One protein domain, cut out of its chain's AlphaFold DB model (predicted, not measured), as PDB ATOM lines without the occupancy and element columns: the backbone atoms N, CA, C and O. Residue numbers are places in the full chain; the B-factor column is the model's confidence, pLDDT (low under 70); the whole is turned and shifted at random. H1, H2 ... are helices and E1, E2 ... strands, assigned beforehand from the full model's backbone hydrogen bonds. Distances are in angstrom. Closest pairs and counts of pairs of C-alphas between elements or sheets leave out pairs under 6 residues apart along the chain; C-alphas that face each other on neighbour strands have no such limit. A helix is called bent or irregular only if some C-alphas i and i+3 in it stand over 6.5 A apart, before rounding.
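What this domain is: This is residues 3 to 66 of the 88 residues of the protein "BEACH domain-containing lvsC" of Gossypium australe (UniProt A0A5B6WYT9). Two helices, H1 and H2, lie side by side and run the same way, and the chain between them folds back along one side of the pair through the short strand E1, which the first printed residues, 3 to 4, accompany. Past E1 the long link swings out beyond the beginning of H2, where residues 43 to 49 stick out from the rest at one end of the long axis. The printed part has 64 residues with two named helices and one named strand, in the order H1, E1, H2, and its class is mostly helix. It is compact, with a radius of gyration of the C-alphas of 12.2 A, and elongated, with spans of 39 by 22 by 19 A.

How they stand to each other: Begin with H1, residues 9 to 25, the longest helix, and look from it to H2, residues 52 to 64. The two touch, and their closest C-alphas, those of Trp 16 and Met 61, are 6.5 A apart. H1 touches H2 with its residues 16 to 20 alone. Their lines stand at a shallow tilt of 14 degrees and run the same way, with the centres 11.9 A apart. Next look at E1, residues 33 to 35, which is apart from H1 and also apart from H2. E1 pairs with no named strand, but its residues 34 to 35 pair with residues 3 to 4, a short parallel pairing. In the backbone of H2 every O i to N i+4 pair is within hydrogen-bond range, and in H1 11 of 13 are.

Where its parts are: Find C-alpha 9 at (-34.525, 41.479, -5.854); from there H1 runs 25.1 A to C-alpha 25 at (-18.392, 34.131, 11.863). H1 is neither bent nor irregular, but only just: C-alphas 10 and 13 are 6.3 A apart. E1 begins at Glu 33 and ends at Asp 35. H2 runs 18.2 A from C-alpha 52 to C-alpha 64, which you find at (-26.093, 27.225, 4.080).

The domain as a whole: The two C-alphas farthest apart are those of Asn 27 and Gly 47, at 39.3 A. Look for Asn 27 in the short link of 7 residues from H1 to E1, and for Gly 47, at (-53.065, 33.884, -4.652), in the long link of 16 residues from E1 to H2. That long link, residues 36 to 51, has no named element, and its residues 43 to 49 stand free. The first and last printed C-alphas, those of Val 3 and Gln 66, are 16.2 A apart, and the printed part has no cut. The mean pLDDT of the printed part is 85.7, and one residue, Asp 26, is under 70.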
ATOM      1  N   VAL A   3     -33.686  41.138  10.598       83.00
ATOM      2  CA  VAL A   3     -33.492  41.249   9.142       83.00
ATOM      3  C   VAL A   3     -34.703  41.901   8.487       83.00
ATOM      4  O   VAL A   3     -35.843  41.579   8.806       83.00
ATOM      5  N   TYR A   4     -34.441  42.789   7.528       82.00
ATOM      6  CA  TYR A   4     -35.457  43.339   6.632       82.00
ATOM      7  C   TYR A   4     -35.038  43.087   5.183       82.00
ATOM      8  O   TYR A   4     -34.102  43.697   4.663       82.00
ATOM      9  N   GLY A   5     -35.720  42.154   4.527       81.25
ATOM     10  CA  GLY A   5     -35.538  41.834   3.121       81.25
ATOM     11  C   GLY A   5     -36.268  42.845   2.245       81.25
ATOM     12  O   GLY A   5     -37.480  42.999   2.333       81.25
ATOM     13  N   SER A   6     -35.550  43.526   1.355       81.81
ATOM     14  CA  SER A   6     -36.160  44.496   0.433       81.81
ATOM     15  C   SER A   6     -37.055  43.812  -0.602       81.81
ATOM     16  O   SER A   6     -36.621  42.859  -1.239       81.81
ATOM     17  N   SER A   7     -38.223  44.370  -0.923       78.81
ATOM     18  CA  SER A   7     -39.097  43.878  -2.006       78.81
ATOM     19  C   SER A   7     -38.419  43.820  -3.386       78.81
ATOM     20  O   SER A   7     -38.830  43.043  -4.254       78.81
ATOM     21  N   TYR A   8     -37.353  44.599  -3.594       78.00
ATOM     22  CA  TYR A   8     -36.538  44.573  -4.806       78.00
ATOM     23  C   TYR A   8     -35.449  43.502  -4.739       78.00
ATOM     24  O   TYR A   8     -34.581  43.531  -3.863       78.00
ATOM     25  N   LEU A   9     -35.436  42.625  -5.747       72.50
ATOM     26  CA  LEU A   9     -34.525  41.479  -5.854       72.50
ATOM     27  C   LEU A   9     -33.043  41.860  -5.710       72.50
ATOM     28  O   LEU A   9     -32.302  41.170  -5.017       72.50
ATOM     29  N   LYS A  10     -32.627  42.984  -6.313       73.31
ATOM     30  CA  LYS A  10     -31.231  43.457  -6.279       73.31
ATOM     31  C   LYS A  10     -30.676  43.628  -4.863       73.31
ATOM     32  O   LYS A  10     -29.497  43.380  -4.642       73.31
ATOM     33  N   TYR A  11     -31.517  44.014  -3.906       77.88
ATOM     34  CA  TYR A  11     -31.097  44.251  -2.526       77.88
ATOM     35  C   TYR A  11     -31.277  43.017  -1.632       77.88
ATOM     36  O   TYR A  11     -30.688  42.959  -0.559       77.88
ATOM     37  N   LYS A  12     -32.030  42.000  -2.077       82.12
ATOM     38  CA  LYS A  12     -32.197  40.749  -1.320       82.12
ATOM     39  C   LYS A  12     -30.909  39.947  -1.235       82.12
ATOM     40  O   LYS A  12     -30.551  39.490  -0.161       82.12
ATOM     41  N   ASN A  13     -30.173  39.855  -2.341       81.44
ATOM     42  CA  ASN A  13     -28.893  39.144  -2.362       81.44
ATOM     43  C   ASN A  13     -27.876  39.749  -1.384       81.44
ATOM     44  O   ASN A  13     -27.070  39.017  -0.821       81.44
ATOM     45  N   ILE A  14     -27.940  41.063  -1.140       85.88
ATOM     46  CA  ILE A  14     -27.089  41.730  -0.147       85.88
ATOM     47  C   ILE A  14     -27.438  41.236   1.263       85.88
ATOM     48  O   ILE A  14     -26.540  40.849   2.004       85.88
ATOM     49  N   ALA A  15     -28.730  41.184   1.608       85.69
ATOM     50  CA  ALA A  15     -29.186  40.667   2.898       85.69
ATOM     51  C   ALA A  15     -28.808  39.186   3.094       85.69
ATOM     52  O   ALA A  15     -28.304  38.816   4.150       85.69
ATOM     53  N   TRP A  16     -28.969  38.354   2.060       87.81
ATOM     54  CA  TRP A  16     -28.591  36.935   2.092       87.81
ATOM     55  C   TRP A  16     -27.088  36.719   2.253       87.81
ATOM     56  O   TRP A  16     -26.669  35.876   3.038       87.81
ATOM     57  N   ASN A  17     -26.262  37.505   1.563       88.56
ATOM     58  CA  ASN A  17     -24.810  37.421   1.713       88.56
ATOM     59  C   ASN A  17     -24.342  37.883   3.096       88.56
ATOM     60  O   ASN A  17     -23.415  37.297   3.649       88.56
ATOM     61  N   LEU A  18     -24.993  38.900   3.667       87.75
ATOM     62  CA  LEU A  18     -24.722  39.324   5.036       87.75
ATOM     63  C   LEU A  18     -25.077  38.217   6.037       87.75
ATOM     64  O   LEU A  18     -24.282  37.932   6.925       87.75
ATOM     65  N   LEU A  19     -26.229  37.567   5.861       87.75
ATOM     66  CA  LEU A  19     -26.658  36.454   6.707       87.75
ATOM     67  C   LEU A  19     -25.673  35.287   6.684       87.75
ATOM     68  O   LEU A  19     -25.276  34.822   7.746       87.75
ATOM     69  N   ARG A  20     -25.214  34.883   5.496       88.69
ATOM     70  CA  ARG A  20     -24.188  33.837   5.343       88.69
ATOM     71  C   ARG A  20     -22.910  34.172   6.086       88.69
ATOM     72  O   ARG A  20     -22.371  33.333   6.792       88.69
ATOM     73  N   ARG A  21     -22.430  35.405   5.918       88.12
ATOM     74  CA  ARG A  21     -21.201  35.854   6.566       88.12
ATOM     75  C   ARG A  21     -21.334  35.796   8.087       88.12
ATOM     76  O   ARG A  21     -20.458  35.254   8.743       88.12
ATOM     77  N   LEU A  22     -22.440  36.301   8.628       85.19
ATOM     78  CA  LEU A  22     -22.678  36.304  10.073       85.19
ATOM     79  C   LEU A  22     -22.870  34.889  10.633       85.19
ATOM     80  O   LEU A  22     -22.334  34.584  11.689       85.19
ATOM     81  N   GLY A  23     -23.557  34.009   9.902       83.25
ATOM     82  CA  GLY A  23     -23.703  32.603  10.286       83.25
ATOM     83  C   GLY A  23     -22.396  31.801  10.240       83.25
ATOM     84  O   GLY A  23     -22.305  30.765  10.883       83.25
ATOM     85  N   GLN A  24     -21.387  32.267   9.496       83.31
ATOM     86  CA  GLN A  24     -20.058  31.648   9.429       83.31
ATOM     87  C   GLN A  24     -19.070  32.219  10.454       83.31
ATOM     88  O   GLN A  24     -18.099  31.548  10.798       83.31
ATOM     89  N   GLU A  25     -19.277  33.460  10.902       80.62
ATOM     90  CA  GLU A  25     -18.392  34.131  11.863       80.62
ATOM     91  C   GLU A  25     -18.608  33.625  13.304       80.62
ATOM     92  O   GLU A  25     -17.662  33.649  14.091       80.62
ATOM     93  N   ASP A  26     -19.793  33.095  13.631       67.56
ATOM     94  CA  ASP A  26     -20.143  32.623  14.976       67.56
ATOM     95  C   ASP A  26     -20.493  31.127  15.015       67.56
ATOM     96  O   ASP A  26     -21.448  30.667  14.399       67.56
ATOM     97  N   ASN A  27     -19.776  30.363  15.845       75.94
ATOM     98  CA  ASN A  27     -20.028  28.931  16.073       75.94
ATOM     99  C   ASN A  27     -21.122  28.669  17.133       75.94
ATOM    100  O   ASN A  27     -21.203  27.581  17.709       75.94
ATOM    101  N   TYR A  28     -21.926  29.687  17.445       83.06
ATOM    102  CA  TYR A  28     -22.969  29.647  18.467       83.06
ATOM    103  C   TYR A  28     -24.360  29.552  17.830       83.06
ATOM    104  O   TYR A  28     -24.575  30.084  16.741       83.06
ATOM    105  N   PRO A  29     -25.340  28.930  18.515       84.31
ATOM    106  CA  PRO A  29     -26.729  28.989  18.087       84.31
ATOM    107  C   PRO A  29     -27.172  30.446  17.934       84.31
ATOM    108  O   PRO A  29     -26.997  31.255  18.847       84.31
ATOM    109  N   TRP A  30     -27.768  30.775  16.793       86.44
ATOM    110  CA  TRP A  30     -28.198  32.131  16.483       86.44
ATOM    111  C   TRP A  30     -29.630  32.136  15.961       86.44
ATOM    112  O   TRP A  30     -30.105  31.189  15.340       86.44
ATOM    113  N   LEU A  31     -30.335  33.225  16.261       88.50
ATOM    114  CA  LEU A  31     -31.728  33.426  15.886       88.50
ATOM    115  C   LEU A  31     -31.830  34.574  14.884       88.50
ATOM    116  O   LEU A  31     -31.286  35.661  15.117       88.50
ATOM    117  N   VAL A  32     -32.590  34.357  13.815       88.19
ATOM    118  CA  VAL A  32     -32.976  35.391  12.853       88.19
ATOM    119  C   VAL A  32     -34.461  35.669  13.004       88.19
ATOM    120  O   VAL A  32     -35.280  34.762  12.940       88.19
ATOM    121  N   GLU A  33     -34.800  36.937  13.193       88.94
ATOM    122  CA  GLU A  33     -36.172  37.426  13.299       88.94
ATOM    123  C   GLU A  33     -36.352  38.582  12.308       88.94
ATOM    124  O   GLU A  33     -35.419  39.346  12.063       88.94
ATOM    125  N   GLY A  34     -37.539  38.748  11.734       87.19
ATOM    126  CA  GLY A  34     -37.871  39.914  10.916       87.19
ATOM    127  C   GLY A  34     -38.659  39.568   9.662       87.19
ATOM    128  O   GLY A  34     -39.182  38.465   9.526       87.19
ATOM    129  N   ASP A  35     -38.752  40.531   8.749       85.88
ATOM    130  CA  ASP A  35     -39.504  40.398   7.500       85.88
ATOM    131  C   ASP A  35     -38.547  40.148   6.328       85.88
ATOM    132  O   ASP A  35     -37.857  41.051   5.858       85.88
ATOM    133  N   SER A  36     -38.504  38.913   5.835       83.69
ATOM    134  CA  SER A  36     -37.687  38.491   4.690       83.69
ATOM    135  C   SER A  36     -38.254  38.939   3.330       83.69
ATOM    136  O   SER A  36     -37.545  38.934   2.310       83.69
ATOM    137  N   ASN A  37     -39.545  39.290   3.270       86.81
ATOM    138  CA  ASN A  37     -40.328  39.432   2.041       86.81
ATOM    139  C   ASN A  37     -40.224  38.223   1.073       86.81
ATOM    140  O   ASN A  37     -40.474  38.372  -0.132       86.81
ATOM    141  N   GLU A  38     -39.770  37.055   1.536       88.62
ATOM    142  CA  GLU A  38     -39.715  35.786   0.796       88.62
ATOM    143  C   GLU A  38     -40.432  34.688   1.581       88.62
ATOM    144  O   GLU A  38     -40.551  34.760   2.799       88.62
ATOM    145  N   ILE A  39     -40.870  33.664   0.855       90.31
ATOM    146  CA  ILE A  39     -41.471  32.449   1.409       90.31
ATOM    147  C   ILE A  39     -40.554  31.261   1.109       90.31
ATOM    148  O   ILE A  39     -39.899  31.237   0.060       90.31
ATOM    149  N   LEU A  40     -40.503  30.286   2.012       89.00
ATOM    150  CA  LEU A  40     -39.808  29.019   1.804       89.00
ATOM    151  C   LEU A  40     -40.671  28.090   0.953       89.00
ATOM    152  O   LEU A  40     -40.170  27.430   0.044       89.00
ATOM    153  N   TYR A  41     -41.976  28.055   1.182       88.75
ATOM    154  CA  TYR A  41     -42.867  27.118   0.515       88.75
ATOM    155  C   TYR A  41     -44.036  27.828  -0.156       88.75
ATOM    156  O   TYR A  41     -44.553  28.834   0.318       88.75
ATOM    157  N   SER A  42     -44.500  27.272  -1.276       88.62
ATOM    158  CA  SER A  42     -45.604  27.854  -2.046       88.62
ATOM    159  C   SER A  42     -46.908  27.954  -1.251       88.62
ATOM    160  O   SER A  42     -47.704  28.848  -1.520       88.62
ATOM    161  N   PHE A  43     -47.127  27.067  -0.273       88.12
ATOM    162  CA  PHE A  43     -48.327  27.075   0.569       88.12
ATOM    163  C   PHE A  43     -48.366  28.239   1.569       88.12
ATOM    164  O   PHE A  43     -49.441  28.587   2.045       88.12
ATOM    165  N   GLU A  44     -47.232  28.891   1.845       87.62
ATOM    166  CA  GLU A  44     -47.156  30.073   2.719       87.62
ATOM    167  C   GLU A  44     -47.700  31.337   2.037       87.62
ATOM    168  O   GLU A  44     -47.709  32.427   2.608       87.62
ATOM    169  N   LYS A  45     -48.155  31.215   0.786       87.44
ATOM    170  CA  LYS A  45     -48.765  32.300   0.032       87.44
ATOM    171  C   LYS A  45     -50.056  31.854  -0.637       87.44
ATOM    172  O   LYS A  45     -50.064  30.977  -1.495       87.44
ATOM    173  N   SER A  46     -51.129  32.576  -0.334       87.06
ATOM    174  CA  SER A  46     -52.361  32.523  -1.117       87.06
ATOM    175  C   SER A  46     -52.311  33.483  -2.319       87.06
ATOM    176  O   SER A  46     -51.675  34.545  -2.273       87.06
ATOM    177  N   GLY A  47     -52.978  33.106  -3.414       86.88
ATOM    178  CA  GLY A  47     -53.065  33.884  -4.652       86.88
ATOM    179  C   GLY A  47     -51.928  33.617  -5.645       86.88
ATOM    180  O   GLY A  47     -51.599  32.469  -5.947       86.88
ATOM    181  N   VAL A  48     -51.351  34.688  -6.207       85.31
ATOM    182  CA  VAL A  48     -50.307  34.586  -7.243       85.31
ATOM    183  C   VAL A  48     -49.078  33.872  -6.687       85.31
ATOM    184  O   VAL A  48     -48.465  34.331  -5.721       85.31
ATOM    185  N   GLN A  49     -48.704  32.773  -7.341       86.69
ATOM    186  CA  GLN A  49     -47.567  31.950  -6.951       86.69
ATOM    187  C   GLN A  49     -46.259  32.742  -7.003       86.69
ATOM    188  O   GLN A  49     -46.030  33.564  -7.896       86.69
ATOM    189  N   ARG A  50     -45.386  32.499  -6.022       88.00
ATOM    190  CA  ARG A  50     -44.045  33.086  -6.005       88.00
ATOM    191  C   ARG A  50     -43.170  32.398  -7.050       88.00
ATOM    192  O   ARG A  50     -43.310  31.210  -7.322       88.00
ATOM    193  N   ASP A  51     -42.240  33.160  -7.611       89.12
ATOM    194  CA  ASP A  51     -41.223  32.634  -8.516       89.12
ATOM    195  C   ASP A  51     -40.383  31.538  -7.824       89.12
ATOM    196  O   ASP A  51     -39.775  31.769  -6.775       89.12
ATOM    197  N   GLN A  52     -40.353  30.344  -8.424       89.44
ATOM    198  CA  GLN A  52     -39.677  29.162  -7.876       89.44
ATOM    199  C   GLN A  52     -38.164  29.355  -7.742       89.44
ATOM    200  O   GLN A  52     -37.562  28.876  -6.784       89.44
ATOM    201  N   LYS A  53     -37.540  30.100  -8.661       88.62
ATOM    202  CA  LYS A  53     -36.104  30.388  -8.607       88.62
ATOM    203  C   LYS A  53     -35.780  31.273  -7.404       88.62
ATOM    204  O   LYS A  53     -34.772  31.040  -6.745       88.62
ATOM    205  N   ARG A  54     -36.636  32.244  -7.072       86.25
ATOM    206  CA  ARG A  54     -36.473  33.073  -5.863       86.25
ATOM    207  C   ARG A  54     -36.609  32.262  -4.581       86.25
ATOM    208  O   ARG A  54     -35.766  32.407  -3.702       86.25
ATOM    209  N   MET A  55     -37.619  31.395  -4.499       89.75
ATOM    210  CA  MET A  55     -37.780  30.501  -3.347       89.75
ATOM    211  C   MET A  55     -36.577  29.569  -3.202       89.75
ATOM    212  O   MET A  55     -36.081  29.387  -2.098       89.75
ATOM    213  N   LYS A  56     -36.050  29.034  -4.313       90.75
ATOM    214  CA  LYS A  56     -34.850  28.190  -4.299       90.75
ATOM    215  C   LYS A  56     -33.639  28.916  -3.710       90.75
ATOM    216  O   LYS A  56     -33.011  28.384  -2.809       90.75
ATOM    217  N   VAL A  57     -33.358  30.141  -4.161       89.06
ATOM    218  CA  VAL A  57     -32.237  30.945  -3.635       89.06
ATOM    219  C   VAL A  57     -32.399  31.225  -2.140       89.06
ATOM    220  O   VAL A  57     -31.419  31.230  -1.399       89.06
ATOM    221  N   PHE A  58     -33.633  31.462  -1.685       88.88
ATOM    222  CA  PHE A  58     -33.906  31.673  -0.267       88.88
ATOM    223  C   PHE A  58     -33.711  30.392   0.556       88.88
ATOM    224  O   PHE A  58     -33.077  30.456   1.605       88.88
ATOM    225  N   LYS A  59     -34.159  29.232   0.053       91.38
ATOM    226  CA  LYS A  59     -33.901  27.919   0.670       91.38
ATOM    227  C   LYS A  59     -32.417  27.589   0.760       91.38
ATOM    228  O   LYS A  59     -31.964  27.210   1.827       91.38
ATOM    229  N   GLU A  60     -31.670  27.780  -0.327       91.75
ATOM    230  CA  GLU A  60     -30.219  27.543  -0.362       91.75
ATOM    231  C   GLU A  60     -29.509  28.376   0.713       91.75
ATOM    232  O   GLU A  60     -28.692  27.852   1.459       91.75
ATOM    233  N   MET A  61     -29.880  29.654   0.867       89.94
ATOM    234  CA  MET A  61     -29.354  30.495   1.950       89.94
ATOM    235  C   MET A  61     -29.711  29.942   3.335       89.94
ATOM    236  O   MET A  61     -28.857  29.925   4.218       89.94
ATOM    237  N   PHE A  62     -30.953  29.489   3.521       90.44
ATOM    238  CA  PHE A  62     -31.432  28.917   4.780       90.44
ATOM    239  C   PHE A  62     -30.631  27.665   5.174       90.44
ATOM    240  O   PHE A  62     -30.187  27.552   6.314       90.44
ATOM    241  N   GLU A  63     -30.378  26.776   4.209       90.38
ATOM    242  CA  GLU A  63     -29.573  25.559   4.372       90.38
ATOM    243  C   GLU A  63     -28.096  25.875   4.653       90.38
ATOM    244  O   GLU A  63     -27.521  25.330   5.593       90.38
ATOM    245  N   GLU A  64     -27.489  26.790   3.890       89.75
ATOM    246  CA  GLU A  64     -26.093  27.225   4.080       89.75
ATOM    247  C   GLU A  64     -25.863  27.864   5.454       89.75
ATOM    248  O   GLU A  64     -24.790  27.727   6.036       89.75
ATOM    249  N   CYS A  65     -26.878  28.554   5.975       88.88
ATOM    250  CA  CYS A  65     -26.863  29.172   7.294       88.88
ATOM    251  C   CYS A  65     -27.254  28.199   8.421       88.88
ATOM    252  O   CYS A  65     -27.291  28.613   9.579       88.88
ATOM    253  N   GLN A  66     -27.578  26.940   8.091       88.44
ATOM    254  CA  GLN A  66     -28.104  25.928   9.016       88.44
ATOM    255  C   GLN A  66     -29.304  26.435   9.832       88.44
ATOM    256  O   GLN A  66     -29.503  26.060  10.989       88.44
TER     257      GLN A  66